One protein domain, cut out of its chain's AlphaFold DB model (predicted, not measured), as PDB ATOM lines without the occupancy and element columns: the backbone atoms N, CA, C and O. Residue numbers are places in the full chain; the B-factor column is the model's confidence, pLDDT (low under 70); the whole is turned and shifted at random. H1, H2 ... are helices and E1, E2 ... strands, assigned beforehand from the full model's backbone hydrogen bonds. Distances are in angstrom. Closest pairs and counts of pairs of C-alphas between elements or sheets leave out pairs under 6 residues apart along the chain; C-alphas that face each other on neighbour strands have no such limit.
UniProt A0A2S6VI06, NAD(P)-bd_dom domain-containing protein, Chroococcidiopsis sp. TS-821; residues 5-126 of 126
ATOM      1  N   ILE A   5      10.412  36.286  46.809       79.00
ATOM      2  CA  ILE A   5      10.474  34.845  46.521       79.00
ATOM      3  C   ILE A   5      11.816  34.525  45.863       79.00
ATOM      4  O   ILE A   5      12.192  35.155  44.875       79.00
ATOM      5  N   LEU A   6      12.523  33.524  46.393       76.06
ATOM      6  CA  LEU A   6      13.706  32.949  45.756       76.06
ATOM      7  C   LEU A   6      13.290  31.789  44.844       76.06
ATOM      8  O   LEU A   6      12.764  30.786  45.322       76.06
ATOM      9  N   VAL A   7      13.581  31.892  43.549       79.50
ATOM     10  CA  VAL A   7      13.388  30.801  42.588       79.50
ATOM     11  C   VAL A   7      14.736  30.166  42.267       79.50
ATOM     12  O   VAL A   7      15.631  30.793  41.693       79.50
ATOM     13  N   THR A   8      14.885  28.893  42.626       77.00
ATOM     14  CA  THR A   8      16.040  28.082  42.232       77.00
ATOM     15  C   THR A   8      15.756  27.435  40.875       77.00
ATOM     16  O   THR A   8      14.648  26.976  40.612       77.00
ATOM     17  N   GLY A   9      16.725  27.468  39.952       73.31
ATOM     18  CA  GLY A   9      16.488  26.988  38.582       73.31
ATOM     19  C   GLY A   9      15.573  27.898  37.751       73.31
ATOM     20  O   GLY A   9      14.923  27.424  36.821       73.31
ATOM     21  N   ALA A  10      15.554  29.200  38.058       77.44
ATOM     22  CA  ALA A  10      14.751  30.229  37.388       77.44
ATOM     23  C   ALA A  10      14.904  30.267  35.855       77.44
ATOM     24  O   ALA A  10      14.012  30.727  35.154       77.44
ATOM     25  N   THR A  11      16.016  29.760  35.321       74.81
ATOM     26  CA  THR A  11      16.298  29.710  33.879       74.81
ATOM     27  C   THR A  11      15.820  28.423  33.189       74.81
ATOM     28  O   THR A  11      15.945  28.296  31.973       74.81
ATOM     29  N   GLY A  12      15.273  27.454  33.933       72.56
ATOM     30  CA  GLY A  12      14.746  26.198  33.388       72.56
ATOM     31  C   GLY A  12      13.351  26.335  32.763       72.56
ATOM     32  O   GLY A  12      12.696  27.365  32.882       72.56
ATOM     33  N   ASN A  13      12.858  25.265  32.126       77.12
ATOM     34  CA  ASN A  13      11.542  25.271  31.465       77.12
ATOM     35  C   ASN A  13      10.387  25.567  32.430       77.12
ATOM     36  O   ASN A  13       9.520  26.368  32.109       77.12
ATOM     37  N   VAL A  14      10.403  24.961  33.621       81.38
ATOM     38  CA  VAL A  14       9.388  25.211  34.657       81.38
ATOM     39  C   VAL A  14       9.687  26.506  35.411       81.38
ATOM     40  O   VAL A  14       8.795  27.320  35.621       81.38
ATOM     41  N   GLY A  15      10.953  26.730  35.781       80.62
ATOM     42  CA  GLY A  15      11.362  27.886  36.582       80.62
ATOM     43  C   GLY A  15      11.036  29.228  35.927       80.62
ATOM     44  O   GLY A  15      10.586  30.133  36.622       80.62
ATOM     45  N   ARG A  16      11.176  29.341  34.600       80.50
ATOM     46  CA  ARG A  16      10.830  30.573  33.870       80.50
ATOM     47  C   ARG A  16       9.358  30.936  33.983       80.50
ATOM     48  O   ARG A  16       9.034  32.099  34.191       80.50
ATOM     49  N   GLU A  17       8.482  29.942  33.887       82.31
ATOM     50  CA  GLU A  17       7.045  30.176  33.990       82.31
ATOM     51  C   GLU A  17       6.642  30.540  35.423       82.31
ATOM     52  O   GLU A  17       5.826  31.431  35.629       82.31
ATOM     53  N   VAL A  18       7.287  29.934  36.425       83.88
ATOM     54  CA  VAL A  18       7.091  30.289  37.842       83.88
ATOM     55  C   VAL A  18       7.511  31.734  38.121       83.88
ATOM     56  O   VAL A  18       6.777  32.466  38.782       83.88
ATOM     57  N   VAL A  19       8.667  32.164  37.597       83.81
ATOM     58  CA  VAL A  19       9.119  33.562  37.706       83.81
ATOM     59  C   VAL A  19       8.103  34.503  37.068       83.81
ATOM     60  O   VAL A  19       7.728  35.491  37.695       83.81
ATOM     61  N   ARG A  20       7.627  34.177  35.857       82.75
ATOM     62  CA  ARG A  20       6.635  34.980  35.132       82.75
ATOM     63  C   ARG A  20       5.345  35.145  35.938       82.75
ATOM     64  O   ARG A  20       4.910  36.267  36.158       82.75
ATOM     65  N   LEU A  21       4.772  34.041  36.419       84.69
ATOM     66  CA  LEU A  21       3.506  34.049  37.158       84.69
ATOM     67  C   LEU A  21       3.602  34.825  38.477       84.69
ATOM     68  O   LEU A  21       2.725  35.627  38.779       84.69
ATOM     69  N   PHE A  22       4.668  34.629  39.259       84.94
ATOM     70  CA  PHE A  22       4.822  35.366  40.515       84.94
ATOM     71  C   PHE A  22       5.144  36.843  40.298       84.94
ATOM     72  O   PHE A  22       4.716  37.684  41.089       84.94
ATOM     73  N   TYR A  23       5.854  37.182  39.227       80.88
ATOM     74  CA  TYR A  23       6.042  38.578  38.864       80.88
ATOM     75  C   TYR A  23       4.709  39.248  38.491       80.88
ATOM     76  O   TYR A  23       4.419  40.331  38.999       80.88
ATOM     77  N   ASP A  24       3.870  38.587  37.682       82.00
ATOM     78  CA  ASP A  24       2.536  39.085  37.302       82.00
ATOM     79  C   ASP A  24       1.630  39.315  38.532       82.00
ATOM     80  O   ASP A  24       0.798  40.223  38.538       82.00
ATOM     81  N   GLU A  25       1.826  38.551  39.611       83.69
ATOM     82  CA  GLU A  25       1.134  38.743  40.895       83.69
ATOM     83  C   GLU A  25       1.763  39.814  41.816       83.69
ATOM     84  O   GLU A  25       1.267  40.063  42.920       83.69
ATOM     85  N   GLY A  26       2.837  40.479  41.383       81.44
ATOM     86  CA  GLY A  26       3.469  41.583  42.111       81.44
ATOM     87  C   GLY A  26       4.473  41.158  43.187       81.44
ATOM     88  O   GLY A  26       4.763  41.940  44.099       81.44
ATOM     89  N   TYR A  27       5.005  39.935  43.117       82.12
ATOM     90  CA  TYR A  27       6.086  39.496  44.000       82.12
ATOM     91  C   TYR A  27       7.446  40.018  43.524       82.12
ATOM     92  O   TYR A  27       7.727  40.103  42.330       82.12
ATOM     93  N   TYR A  28       8.336  40.298  44.476       75.81
ATOM     94  CA  TYR A  28       9.739  40.586  44.177       75.81
ATOM     95  C   TYR A  28      10.508  39.274  44.016       75.81
ATOM     96  O   TYR A  28      10.591  38.484  44.957       75.81
ATOM     97  N   ILE A  29      11.088  39.031  42.842       80.44
ATOM     98  CA  ILE A  29      11.734  37.752  42.538       80.44
ATOM     99  C   ILE A  29      13.255  37.859  42.648       80.44
ATOM    100  O   ILE A  29      13.883  38.725  42.037       80.44
ATOM    101  N   LYS A  30      13.855  36.925  43.392       77.88
ATOM    102  CA  LYS A  30      15.295  36.652  43.374       77.88
ATOM    103  C   LYS A  30      15.537  35.331  42.656       77.88
ATOM    104  O   LYS A  30      14.878  34.339  42.966       77.88
ATOM    105  N   ALA A  31      16.476  35.279  41.718       75.19
ATOM    106  CA  ALA A  31      16.828  34.045  41.019       75.19
ATOM    107  C   ALA A  31      18.205  33.540  41.448       75.19
ATOM    108  O   ALA A  31      19.219  34.216  41.264       75.19
ATOM    109  N   ALA A  32      18.245  32.307  41.955       71.25
ATOM    110  CA  ALA A  32      19.500  31.595  42.150       71.25
ATOM    111  C   ALA A  32      19.923  30.950  40.825       71.25
ATOM    112  O   ALA A  32      19.247  30.055  40.299       71.25
ATOM    113  N   VAL A  33      21.059  31.395  40.296       66.25
ATOM    114  CA  VAL A  33      21.652  30.875  39.062       66.25
ATOM    115  C   VAL A  33      23.034  30.300  39.337       66.25
ATOM    116  O   VAL A  33      23.794  30.812  40.149       66.25
ATOM    117  N   ARG A  34      23.373  29.219  38.629       60.22
ATOM    118  CA  ARG A  34      24.704  28.594  38.723       60.22
ATOM    119  C   ARG A  34      25.761  29.314  37.890       60.22
ATOM    120  O   ARG A  34      26.944  29.217  38.188       60.22
ATOM    121  N   ASN A  35      25.342  29.997  36.829       59.56
ATOM    122  CA  ASN A  35      26.217  30.784  35.976       59.56
ATOM    123  C   ASN A  35      25.441  32.000  35.459       59.56
ATOM    124  O   ASN A  35      24.477  31.838  34.710       59.56
ATOM    125  N   LEU A  36      25.878  33.196  35.855       62.66
ATOM    126  CA  LEU A  36      25.309  34.471  35.408       62.66
ATOM    127  C   LEU A  36      25.464  34.677  33.887       62.66
ATOM    128  O   LEU A  36      24.681  35.394  33.281       62.66
ATOM    129  N   GLN A  37      26.437  34.015  33.253       59.03
ATOM    130  CA  GLN A  37      26.762  34.180  31.830       59.03
ATOM    131  C   GLN A  37      25.746  33.526  30.884       59.03
ATOM    132  O   GLN A  37      25.681  33.899  29.719       59.03
ATOM    133  N   ASN A  38      24.965  32.554  31.369       57.62
ATOM    134  CA  ASN A  38      23.977  31.813  30.573       57.62
ATOM    135  C   ASN A  38      22.534  32.243  30.883       57.62
ATOM    136  O   ASN A  38      21.595  31.472  30.668       57.62
ATOM    137  N   ILE A  39      22.345  33.436  31.451       61.84
ATOM    138  CA  ILE A  39      21.009  33.971  31.696       61.84
ATOM    139  C   ILE A  39      20.457  34.509  30.377       61.84
ATOM    140  O   ILE A  39      21.077  35.336  29.719       61.84
ATOM    141  N   ASP A  40      19.274  34.030  30.009       59.88
ATOM    142  CA  ASP A  40      18.519  34.564  28.885       59.88
ATOM    143  C   ASP A  40      17.969  35.954  29.261       59.88
ATOM    144  O   ASP A  40      17.252  36.096  30.258       59.88
ATOM    145  N   ASN A  41      18.303  36.981  28.473       53.97
ATOM    146  CA  ASN A  41      18.008  38.406  28.722       53.97
ATOM    147  C   ASN A  41      16.501  38.759  28.688       53.97
ATOM    148  O   ASN A  41      16.123  39.928  28.675       53.97
ATOM    149  N   ALA A  42      15.612  37.770  28.633       51.94
ATOM    150  CA  ALA A  42      14.172  37.980  28.719       51.94
ATOM    151  C   ALA A  42      13.695  38.239  30.164       51.94
ATOM    152  O   ALA A  42      12.651  38.853  30.358       51.94
ATOM    153  N   LEU A  43      14.455  37.801  31.177       55.38
ATOM    154  CA  LEU A  43      14.109  37.953  32.604       55.38
ATOM    155  C   LEU A  43      14.776  39.170  33.279       55.38
ATOM    156  O   LEU A  43      14.496  39.484  34.435       55.38
ATOM    157  N   THR A  44      15.716  39.824  32.596       54.41
ATOM    158  CA  THR A  44      16.755  40.682  33.192       54.41
ATOM    159  C   THR A  44      16.319  42.002  33.831       54.41
ATOM    160  O   THR A  44      17.028  42.409  34.746       54.41
ATOM    161  N   PRO A  45      15.208  42.685  33.486       58.38
ATOM    162  CA  PRO A  45      14.856  43.904  34.223       58.38
ATOM    163  C   PRO A  45      14.191  43.625  35.580       58.38
ATOM    164  O   PRO A  45      14.077  44.532  36.398       58.38
ATOM    165  N   GLN A  46      13.692  42.405  35.802       58.12
ATOM    166  CA  GLN A  46      12.650  42.132  36.803       58.12
ATOM    167  C   GLN A  46      13.123  41.246  37.962       58.12
ATOM    168  O   GLN A  46      12.371  41.010  38.908       58.12
ATOM    169  N   VAL A  47      14.356  40.739  37.889       63.56
ATOM    170  CA  VAL A  47      14.856  39.688  38.777       63.56
ATOM    171  C   VAL A  47      16.245  40.034  39.300       63.56
ATOM    172  O   VAL A  47      17.162  40.305  38.527       63.56
ATOM    173  N   GLU A  48      16.413  39.979  40.621       64.56
ATOM    174  CA  GLU A  48      17.715  40.129  41.277       64.56
ATOM    175  C   GLU A  48      18.446  38.776  41.285       64.56
ATOM    176  O   GLU A  48      17.918  37.775  41.780       64.56
ATOM    177  N   TYR A  49      19.663  38.729  40.743       63.59
ATOM    178  CA  TYR A  49      20.471  37.510  40.723       63.59
ATOM    179  C   TYR A  49      21.417  37.463  41.915       63.59
ATOM    180  O   TYR A  49      22.159  38.410  42.167       63.59
ATOM    181  N   VAL A  50      21.420  36.335  42.622       65.19
ATOM    182  CA  VAL A  50      22.246  36.144  43.820       65.19
ATOM    183  C   VAL A  50      23.192  34.971  43.598       65.19
ATOM    184  O   VAL A  50      22.776  33.909  43.125       65.19
ATOM    185  N   VAL A  51      24.467  35.164  43.937       65.38
ATOM    186  CA  VAL A  51      25.479  34.102  43.908       65.38
ATOM    187  C   VAL A  51      25.543  33.470  45.293       65.38
ATOM    188  O   VAL A  51      25.875  34.127  46.276       65.38
ATOM    189  N   ILE A  52      25.198  32.192  45.364       75.31
ATOM    190  CA  ILE A  52      25.211  31.374  46.577       75.31
ATOM    191  C   ILE A  52      25.609  29.950  46.176       75.31
ATOM    192  O   ILE A  52      25.250  29.492  45.085       75.31
ATOM    193  N   ASP A  53      26.370  29.252  47.024       77.56
ATOM    194  CA  ASP A  53      26.693  27.850  46.770       77.56
ATOM    195  C   ASP A  53      25.409  27.007  46.832       77.56
ATOM    196  O   ASP A  53      24.564  27.154  47.716       77.56
ATOM    197  N   VAL A  54      25.249  26.096  45.875       79.81
ATOM    198  CA  VAL A  54      24.064  25.230  45.804       79.81
ATOM    199  C   VAL A  54      23.931  24.364  47.061       79.81
ATOM    200  O   VAL A  54      22.812  24.060  47.473       79.81
ATOM    201  N   ARG A  55      25.043  23.982  47.696       81.44
ATOM    202  CA  ARG A  55      25.039  23.186  48.932       81.44
ATOM    203  C   ARG A  55      24.420  23.951  50.096       81.44
ATOM    204  O   ARG A  55      23.685  23.346  50.871       81.44
ATOM    205  N   ASP A  56      24.638  25.261  50.164       82.62
ATOM    206  CA  ASP A  56      24.051  26.114  51.201       82.62
ATOM    207  C   ASP A  56      22.539  26.248  51.005       82.62
ATOM    208  O   ASP A  56      21.772  26.157  51.964       82.62
ATOM    209  N   ILE A  57      22.086  26.353  49.749       84.62
ATOM    210  CA  ILE A  57      20.654  26.295  49.427       84.62
ATOM    211  C   ILE A  57      20.058  24.968  49.906       84.62
ATOM    212  O   ILE A  57      19.041  24.960  50.598       84.62
ATOM    213  N   VAL A  58      20.682  23.843  49.542       85.56
ATOM    214  CA  VAL A  58      20.181  22.504  49.893       85.56
ATOM    215  C   VAL A  58      20.126  22.317  51.406       85.56
ATOM    216  O   VAL A  58      19.142  21.773  51.905       85.56
ATOM    217  N   ALA A  59      21.120  22.808  52.146       87.88
ATOM    218  CA  ALA A  59      21.128  22.736  53.603       87.88
ATOM    219  C   ALA A  59      19.900  23.419  54.229       87.88
ATOM    220  O   ALA A  59      19.316  22.880  55.171       87.88
ATOM    221  N   VAL A  60      19.467  24.565  53.689       88.88
ATOM    222  CA  VAL A  60      18.260  25.253  54.172       88.88
ATOM    223  C   VAL A  60      16.982  24.563  53.696       88.88
ATOM    224  O   VAL A  60      16.050  24.414  54.481       88.88
ATOM    225  N   VAL A  61      16.946  24.086  52.448       89.12
ATOM    226  CA  VAL A  61      15.790  23.352  51.902       89.12
ATOM    227  C   VAL A  61      15.494  22.091  52.711       89.12
ATOM    228  O   VAL A  61      14.334  21.839  53.020       89.12
ATOM    229  N   VAL A  62      16.520  21.316  53.079       94.19
ATOM    230  CA  VAL A  62      16.339  20.104  53.891       94.19
ATOM    231  C   VAL A  62      15.651  20.457  55.206       94.19
ATOM    232  O   VAL A  62      14.606  19.885  55.492       94.19
ATOM    233  N   LYS A  63      16.161  21.452  55.942       93.75
ATOM    234  CA  LYS A  63      15.548  21.895  57.202       93.75
ATOM    235  C   LYS A  63      14.108  22.359  57.012       93.75
ATOM    236  O   LYS A  63      13.221  21.877  57.702       93.75
ATOM    237  N   ALA A  64      13.865  23.219  56.023       93.38
ATOM    238  CA  ALA A  64      12.538  23.762  55.754       93.38
ATOM    239  C   ALA A  64      11.497  22.687  55.389       93.38
ATOM    240  O   ALA A  64      10.311  22.883  55.635       93.38
ATOM    241  N   LEU A  65      11.924  21.567  54.795       92.06
ATOM    242  CA  LEU A  65      11.039  20.458  54.427       92.06
ATOM    243  C   LEU A  65      10.873  19.407  55.531       92.06
ATOM    244  O   LEU A  65       9.889  18.668  55.505       92.06
ATOM    245  N   THR A  66      11.825  19.291  56.460       96.06
ATOM    246  CA  THR A  66      11.809  18.247  57.501       96.06
ATOM    247  C   THR A  66      11.447  18.757  58.892       96.06
ATOM    248  O   THR A  66      11.194  17.945  59.780       96.06
ATOM    249  N   GLU A  67      11.439  20.072  59.104       95.25
ATOM    250  CA  GLU A  67      11.172  20.713  60.392       95.25
ATOM    251  C   GLU A  67       9.897  21.572  60.318       95.25
ATOM    252  O   GLU A  67       9.579  22.164  59.287       95.25
ATOM    253  N   TYR A  68       9.155  21.644  61.426       92.00
ATOM    254  CA  TYR A  68       7.977  22.510  61.553       92.00
ATOM    255  C   TYR A  68       8.377  23.974  61.785       92.00
ATOM    256  O   TYR A  68       9.435  24.250  62.352       92.00
ATOM    257  N   GLY A  69       7.495  24.918  61.442       91.81
ATOM    258  CA  GLY A  69       7.694  26.354  61.688       91.81
ATOM    259  C   GLY A  69       8.202  27.143  60.479       91.81
ATOM    260  O   GLY A  69       8.430  28.348  60.593       91.81
ATOM    261  N   HIS A  70       8.344  26.484  59.330       89.94
ATOM    262  CA  HIS A  70       8.749  27.076  58.052       89.94
ATOM    263  C   HIS A  70       7.568  27.289  57.087       89.94
ATOM    264  O   HIS A  70       7.737  27.809  55.981       89.94
ATOM    265  N   GLU A  71       6.352  26.911  57.482       89.69
ATOM    266  CA  GLU A  71       5.157  27.014  56.654       89.69
ATOM    267  C   GLU A  71       4.814  28.478  56.352       89.69
ATOM    268  O   GLU A  71       4.759  29.326  57.244       89.69
ATOM    269  N   ASN A  72       4.520  28.772  55.083       81.62
ATOM    270  CA  ASN A  72       4.163  30.115  54.609       81.62
ATOM    271  C   ASN A  72       5.237  31.189  54.879       81.62
ATOM    272  O   ASN A  72       4.921  32.378  54.939       81.62
ATOM    273  N   GLN A  73       6.503  30.786  55.027       76.50
ATOM    274  CA  GLN A  73       7.627  31.700  55.201       76.50
ATOM    275  C   GLN A  73       8.501  31.771  53.949       76.50
ATOM    276  O   GLN A  73       8.671  30.799  53.216       76.50
ATOM    277  N   ALA A  74       9.089  32.944  53.727       74.94
ATOM    278  CA  ALA A  74      10.126  33.150  52.729       74.94
ATOM    279  C   ALA A  74      11.478  33.306  53.435       74.94
ATOM    280  O   ALA A  74      11.642  34.192  54.276       74.94
ATOM    281  N   HIS A  75      12.452  32.468  53.076       76.38
ATOM    282  CA  HIS A  75      13.814  32.548  53.597       76.38
ATOM    283  C   HIS A  75      14.728  33.225  52.573       76.38
ATOM    284  O   HIS A  75      14.921  32.721  51.466       76.38
ATOM    285  N   ALA A  76      15.303  34.371  52.941       72.56
ATOM    286  CA  ALA A  76      16.371  34.985  52.162       72.56
ATOM    287  C   ALA A  76      17.650  34.161  52.353       72.56
ATOM    288  O   ALA A  76      18.153  34.057  53.470       72.56
ATOM    289  N   LEU A  77      18.151  33.558  51.274       75.81
ATOM    290  CA  LEU A  77      19.364  32.745  51.307       75.81
ATOM    291  C   LEU A  77      20.552  33.563  50.807       75.81
ATOM    292  O   LEU A  77      20.493  34.162  49.732       75.81
ATOM    293  N   THR A  78      21.634  33.556  51.578       69.81
ATOM    294  CA  THR A  78      22.936  34.133  51.219       69.81
ATOM    295  C   THR A  78      24.035  33.121  51.531       69.81
ATOM    296  O   THR A  78      23.793  32.157  52.257       69.81
ATOM    297  N   GLY A  79      25.243  33.337  51.005       66.19
ATOM    298  CA  GLY A  79      26.419  32.599  51.475       66.19
ATOM    299  C   GLY A  79      26.695  32.849  52.964       66.19
ATOM    300  O   GLY A  79      26.189  33.817  53.543       66.19
ATOM    301  N   ASP A  80      27.508  31.982  53.571       67.31
ATOM    302  CA  ASP A  80      27.918  32.051  54.984       67.31
ATOM    303  C   ASP A  80      28.653  33.358  55.336       67.31
ATOM    304  O   ASP A  80      28.579  33.845  56.467       67.31
ATOM    305  N   LYS A  81      29.345  33.939  54.353       65.25
ATOM    306  CA  LYS A  81      30.065  35.205  54.453       65.25
ATOM    307  C   LYS A  81      29.699  36.116  53.292       65.25
ATOM    308  O   LYS A  81      29.753  35.728  52.128       65.25
ATOM    309  N   ALA A  82      29.401  37.372  53.615       68.06
ATOM    310  CA  ALA A  82      29.372  38.440  52.630       68.06
ATOM    311  C   ALA A  82      30.819  38.840  52.316       68.06
ATOM    312  O   ALA A  82      31.446  39.544  53.106       68.06
ATOM    313  N   LEU A  83      31.356  38.330  51.206       73.50
ATOM    314  CA  LEU A  83      32.696  38.672  50.737       73.50
ATOM    315  C   LEU A  83      32.623  39.810  49.719       73.50
ATOM    316  O   LEU A  83      31.868  39.728  48.749       73.50
ATOM    317  N   ASP A  84      33.430  40.848  49.916       78.12
ATOM    318  CA  ASP A  84      33.694  41.831  48.869       78.12
ATOM    319  C   ASP A  84      34.754  41.319  47.871       78.12
ATOM    320  O   ASP A  84      35.420  40.301  48.080       78.12
ATOM    321  N   TYR A  85      34.923  42.028  46.752       80.50
ATOM    322  CA  TYR A  85      35.859  41.614  45.704       80.50
ATOM    323  C   TYR A  85      37.329  41.578  46.154       80.50
ATOM    324  O   TYR A  85      38.109  40.813  45.582       80.50
ATOM    325  N   TYR A  86      37.719  42.363  47.162       88.00
ATOM    326  CA  TYR A  86      39.075  42.329  47.713       88.00
ATOM    327  C   TYR A  86      39.274  41.068  48.549       88.00
ATOM    328  O   TYR A  86      40.243  40.344  48.345       88.00
ATOM    329  N   GLN A  87      38.305  40.736  49.401       85.75
ATOM    330  CA  GLN A  87      38.328  39.518  50.209       85.75
ATOM    331  C   GLN A  87      38.317  38.254  49.342       85.75
ATOM    332  O   GLN A  87      38.992  37.274  49.660       85.75
ATOM    333  N   VAL A  88      37.588  38.270  48.219       87.44
ATOM    334  CA  VAL A  88      37.639  37.184  47.228       87.44
ATOM    335  C   VAL A  88      39.037  37.069  46.611       87.44
ATOM    336  O   VAL A  88      39.555  35.959  46.484       87.44
ATOM    337  N   ALA A  89      39.660  38.193  46.247       91.88
ATOM    338  CA  ALA A  89      41.016  38.200  45.701       91.88
ATOM    339  C   ALA A  89      42.040  37.656  46.712       91.88
ATOM    340  O   ALA A  89      42.855  36.811  46.343       91.88
ATOM    341  N   ASP A  90      41.941  38.051  47.983       93.00
ATOM    342  CA  ASP A  90      42.790  37.544  49.066       93.00
ATOM    343  C   ASP A  90      42.622  36.033  49.259       93.00
ATOM    344  O   ASP A  90      43.607  35.305  49.391       93.00
ATOM    345  N   LEU A  91      41.382  35.539  49.230       92.94
ATOM    346  CA  LEU A  91      41.099  34.111  49.347       92.94
ATOM    347  C   LEU A  91      41.699  33.327  48.172       92.94
ATOM    348  O   LEU A  91      42.315  32.280  48.370       92.94
ATOM    349  N   PHE A  92      41.571  33.844  46.949       94.50
ATOM    350  CA  PHE A  92      42.223  33.248  45.784       94.50
ATOM    351  C   PHE A  92      43.738  33.280  45.906       94.50
ATOM    352  O   PHE A  92      44.373  32.273  45.604       94.50
ATOM    353  N   ALA A  93      44.317  34.380  46.380       96.00
ATOM    354  CA  ALA A  93      45.756  34.473  46.557       96.00
ATOM    355  C   ALA A  93      46.276  33.427  47.555       96.00
ATOM    356  O   ALA A  93      47.272  32.753  47.287       96.00
ATOM    357  N   GLN A  94      45.554  33.234  48.662       95.69
ATOM    358  CA  GLN A  94      45.862  32.216  49.669       95.69
ATOM    359  C   GLN A  94      45.778  30.794  49.102       95.69
ATOM    360  O   GLN A  94      46.679  29.991  49.333       95.69
ATOM    361  N   VAL A  95      44.720  30.479  48.350       95.94
ATOM    362  CA  VAL A  95      44.493  29.127  47.810       95.94
ATOM    363  C   VAL A  95      45.426  28.808  46.640       95.94
ATOM    364  O   VAL A  95      45.917  27.687  46.529       95.94
ATOM    365  N   LEU A  96      45.673  29.777  45.756       95.56
ATOM    366  CA  LEU A  96      46.492  29.593  44.554       95.56
ATOM    367  C   LEU A  96      47.994  29.754  44.825       95.56
ATOM    368  O   LEU A  96      48.803  29.392  43.974       95.56
ATOM    369  N   GLY A  97      48.374  30.325  45.973       95.56
ATOM    370  CA  GLY A  97      49.770  30.617  46.308       95.56
ATOM    371  C   GLY A  97      50.408  31.685  45.412       95.56
ATOM    372  O   GLY A  97      51.628  31.725  45.275       95.56
ATOM    373  N   THR A  98      49.603  32.538  44.775       95.12
ATOM    374  CA  THR A  98      50.069  33.617  43.892       95.12
ATOM    375  C   THR A  98      49.309  34.905  44.166       95.12
ATOM    376  O   THR A  98      48.173  34.868  44.622       95.12
ATOM    377  N   SER A  99      49.915  36.058  43.887       93.62
ATOM    378  CA  SER A  99      49.262  37.349  44.112       93.62
ATOM    379  C   SER A  99      48.070  37.524  43.171       93.62
ATOM    380  O   SER A  99      48.211  37.474  41.947       93.62
ATOM    381  N   VAL A 100      46.894  37.755  43.752       95.50
ATOM    382  CA  VAL A 100      45.661  38.093  43.042       95.50
ATOM    383  C   VAL A 100      45.161  39.410  43.617       95.50
ATOM    384  O   VAL A 100      44.985  39.532  44.823       95.50
ATOM    385  N   VAL A 101      44.947  40.409  42.758       92.19
ATOM    386  CA  VAL A 101      44.528  41.753  43.175       92.19
ATOM    387  C   VAL A 101      43.263  42.147  42.429       92.19
ATOM    388  O   VAL A 101      43.228  42.145  41.194       92.19
ATOM    389  N   TYR A 102      42.235  42.537  43.177       90.38
ATOM    390  CA  TYR A 102      41.082  43.218  42.608       90.38
ATOM    391  C   TYR A 102      41.423  44.690  42.348       90.38
ATOM    392  O   TYR A 102      41.737  45.441  43.267       90.38
ATOM    393  N   THR A 103      41.381  45.113  41.083       87.38
ATOM    394  CA  THR A 103      41.867  46.443  40.670       87.38
ATOM    395  C   THR A 103      40.809  47.548  40.716       87.38
ATOM    396  O   THR A 103      41.120  48.658  40.304       87.38
ATOM    397  N   ASN A 104      39.571  47.243  41.126       84.44
ATOM    398  CA  ASN A 104      38.422  48.163  41.162       84.44
ATOM    399  C   ASN A 104      38.386  49.186  39.998       84.44
ATOM    400  O   ASN A 104      38.511  50.393  40.229       84.44
ATOM    401  N   PRO A 105      38.312  48.723  38.734       86.19
ATOM    402  CA  PRO A 105      38.395  49.612  37.581       86.19
ATOM    403  C   PRO A 105      37.185  50.547  37.512       86.19
ATOM    404  O   PRO A 105      36.073  50.172  37.885       86.19
ATOM    405  N   SER A 106      37.373  51.745  36.954       89.12
ATOM    406  CA  SER A 106      36.225  52.583  36.600       89.12
ATOM    407  C   SER A 106      35.389  51.912  35.506       89.12
ATOM    408  O   SER A 106      35.913  51.133  34.710       89.12
ATOM    409  N   ILE A 107      34.099  52.250  35.417       86.19
ATOM    410  CA  ILE A 107      33.181  51.698  34.400       86.19
ATOM    411  C   ILE A 107      33.767  51.843  32.986       86.19
ATOM    412  O   ILE A 107      33.755  50.897  32.204       86.19
ATOM    413  N   LEU A 108      34.362  52.999  32.674       86.69
ATOM    414  CA  LEU A 108      34.987  53.242  31.374       86.69
ATOM    415  C   LEU A 108      36.193  52.320  31.131       86.69
ATOM    416  O   LEU A 108      36.330  51.741  30.055       86.69
ATOM    417  N   GLN A 109      37.062  52.164  32.133       87.50
ATOM    418  CA  GLN A 109      38.222  51.274  32.041       87.50
ATOM    419  C   GLN A 109      37.802  49.809  31.917       87.50
ATOM    420  O   GLN A 109      38.392  49.072  31.127       87.50
ATOM    421  N   PHE A 110      36.778  49.393  32.666       86.88
ATOM    422  CA  PHE A 110      36.177  48.069  32.552       86.88
ATOM    423  C   PHE A 110      35.667  47.829  31.129       86.88
ATOM    424  O   PHE A 110      36.045  46.835  30.507       86.88
ATOM    425  N   PHE A 111      34.903  48.779  30.584       88.25
ATOM    426  CA  PHE A 111      34.324  48.685  29.249       88.25
ATOM    427  C   PHE A 111      35.393  48.530  28.161       88.25
ATOM    428  O   PHE A 111      35.359  47.577  27.380       88.25
ATOM    429  N   ILE A 112      36.391  49.421  28.157       87.56
ATOM    430  CA  ILE A 112      37.514  49.381  27.208       87.56
ATOM    431  C   ILE A 112      38.245  48.037  27.303       87.56
ATOM    432  O   ILE A 112      38.516  47.399  26.284       87.56
ATOM    433  N   ARG A 113      38.530  47.577  28.526       87.75
ATOM    434  CA  ARG A 113      39.278  46.339  28.763       87.75
ATOM    435  C   ARG A 113      38.504  45.097  28.328       87.75
ATOM    436  O   ARG A 113      39.114  44.168  27.806       87.75
ATOM    437  N   MET A 114      37.190  45.047  28.540       87.38
ATOM    438  CA  MET A 114      36.370  43.914  28.098       87.38
ATOM    439  C   MET A 114      36.209  43.890  26.575       87.38
ATOM    440  O   MET A 114      36.323  42.819  25.978       87.38
ATOM    441  N   TYR A 115      36.051  45.053  25.935       87.94
ATOM    442  CA  TYR A 115      35.970  45.152  24.476       87.94
ATOM    443  C   TYR A 115      37.268  44.674  23.808       87.94
ATOM    444  O   TYR A 115      37.239  43.880  22.870       87.94
ATOM    445  N   GLN A 116      38.427  45.056  24.359       91.31
ATOM    446  CA  GLN A 116      39.740  44.584  23.897       91.31
ATOM    447  C   GLN A 116      39.944  43.069  24.045       91.31
ATOM    448  O   GLN A 116      40.753  42.487  23.326       91.31
ATOM    449  N   ARG A 117      39.215  42.409  24.955       87.81
ATOM    450  CA  ARG A 117      39.239  40.945  25.125       87.81
ATOM    451  C   ARG A 117      38.316  40.206  24.147       87.81
ATOM    452  O   ARG A 117      38.198  38.989  24.254       87.81
ATOM    453  N   GLY A 118      37.678  40.918  23.213       88.94
ATOM    454  CA  GLY A 118      36.801  40.338  22.192       88.94
ATOM    455  C   GLY A 118      35.401  39.984  22.695       88.94
ATOM    456  O   GLY A 118      34.696  39.217  22.043       88.94
ATOM    457  N   LEU A 119      34.995  40.512  23.853       85.69
ATOM    458  CA  LEU A 119      33.655  40.303  24.397       85.69
ATOM    459  C   LEU A 119      32.644  41.211  23.683       85.69
ATOM    460  O   LEU A 119      32.962  42.332  23.287       85.69
ATOM    461  N   SER A 120      31.420  40.718  23.496       84.00
ATOM    462  CA  SER A 120      30.386  41.434  22.747       84.00
ATOM    463  C   SER A 120      29.851  42.640  23.528       84.00
ATOM    464  O   SER A 120      29.755  42.616  24.750       84.00
ATOM    465  N   LEU A 121      29.451  43.709  22.834       77.12
ATOM    466  CA  LEU A 121      28.887  44.906  23.479       77.12
ATOM    467  C   LEU A 121      27.672  44.615  24.386       77.12
ATOM    468  O   LEU A 121      27.633  45.173  25.481       77.12
ATOM    469  N   PRO A 122      26.736  43.713  24.017       78.12
ATOM    470  CA  PRO A 122      25.649  43.317  24.912       78.12
ATOM    471  C   PRO A 122      26.123  42.646  26.205       78.12
ATOM    472  O   PRO A 122      25.394  42.668  27.180       78.12
ATOM    473  N   PHE A 123      27.316  42.048  26.232       70.19
ATOM    474  CA  PHE A 123      27.883  41.435  27.436       70.19
ATOM    475  C   PHE A 123      28.511  42.470  28.379       70.19
ATOM    476  O   PHE A 123      28.537  42.279  29.589       70.19
ATOM    477  N   ILE A 124      29.049  43.557  27.826       77.00
ATOM    478  CA  ILE A 124      29.816  44.554  28.586       77.00
ATOM    479  C   ILE A 124      28.901  45.632  29.184       77.00
ATOM    480  O   ILE A 124      29.241  46.224  30.203       77.00
ATOM    481  N   ALA A 125      27.770  45.909  28.531       71.88
ATOM    482  CA  ALA A 125      26.861  47.003  28.873       71.88
ATOM    483  C   ALA A 125      25.697  46.613  29.812       71.88
ATOM    484  O   ALA A 125      24.795  47.431  29.990       71.88
ATOM    485  N   VAL A 126      25.695  45.387  30.354       56.34
ATOM    486  CA  VAL A 126      24.716  44.903  31.351       56.34
ATOM    487  C   VAL A 126      25.113  45.341  32.754       56.34
ATOM    488  O   VAL A 126      26.322  45.268  33.070       56.34
TER     489      VAL A 126
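AT A GLANCE: This is residues 5 to 126 of the 126 residues of the protein "NAD(P)-bd_dom domain-containing protein" of Chroococcidiopsis sp. TS-821 (UniProt A0A2S6VI06). A small parallel sheet of three strands, with H1 over one face and H2 set off beyond the other side, makes one lobe; H3, H4 and H5 lie well away from it as a loose second group, in which H4 and H5 meet and H3 keeps to itself. Residues 67 to 84 bridge from H2 to H3, and residues 65 to 72 stick out free at the far end of the first lobe. The printed part has 122 residues, with five named helices and three named strands in the order E1 H1 E2 E3 H2 H3 H4 H5; the sheet runs E1 E2 E3, and the class is mixed, helices and strands. The whole is loose, with a radius of gyration of the C-alphas of 17.9 A and spans of 49 by 35 by 21 A.

IN THESE COORDINATES: E1, residues 5 to 8, begins with C-alpha 5 at (10.474, 34.845, 46.521). H1, residues 13 to 24, is 17.5 A long, and E2, residues 28 to 32, is 13.4 A long. E3 is residues 47 to 50. H2, residues 54 to 66, is 18.3 A long, with C-alpha 54 at (24.064, 25.230, 45.804). H3, residues 85 to 96, is 16.1 A long, and H4, residues 107 to 116, is 14.3 A long. H5, residues 121 to 124, ends with C-alpha 124 at (29.816, 44.554, 28.586).

HOW THE PARTS SIT: E1 and E2 are parallel at 23 degrees, with N 7 and O 30 2.8 A apart, within hydrogen-bond range. E2 and E3 are parallel at 39 degrees, with N 31 and O 48 2.9 A apart, also within range. H1 is on the sheet at a height of 9.5 A, over E1 and E2, in two layers, a helix on one face of a sheet. It runs along the strands, at 5 degrees to E2 on the local plane; the closest C-alphas of H1 and E2 are those of Tyr 23 and Ile 29, 6.8 A apart. E1, H1 and E2 form a strand-helix-strand unit, two parallel neighbour strands with a helix between, and its crossover is right-handed. H2 is only just not on the sheet, with 4 pairs of C-alphas within 10 A. H2 and H3 are apart, as are H3 and H4. H4 and H5 touch, closest at the C-alphas of Phe 111 and Ile 124, 6.2 A. Each O i to N i+4 pair is within hydrogen-bond range in H3 and H4, against 7 of 8 in H1 and 8 of 9 in H2; H5 is too short for such a pair.

THE WHOLE: The C-alphas farthest apart, of Tyr 68 and Gln 116, are 54.0 A apart. The printed part has no cut and ends at Val 126, the chain's last residue. The links E2 to E3 and H2 to H3 are long. Mean pLDDT of the printed part is 79.8; residues 33 to 51, 78 to 82 and 126 are under 70.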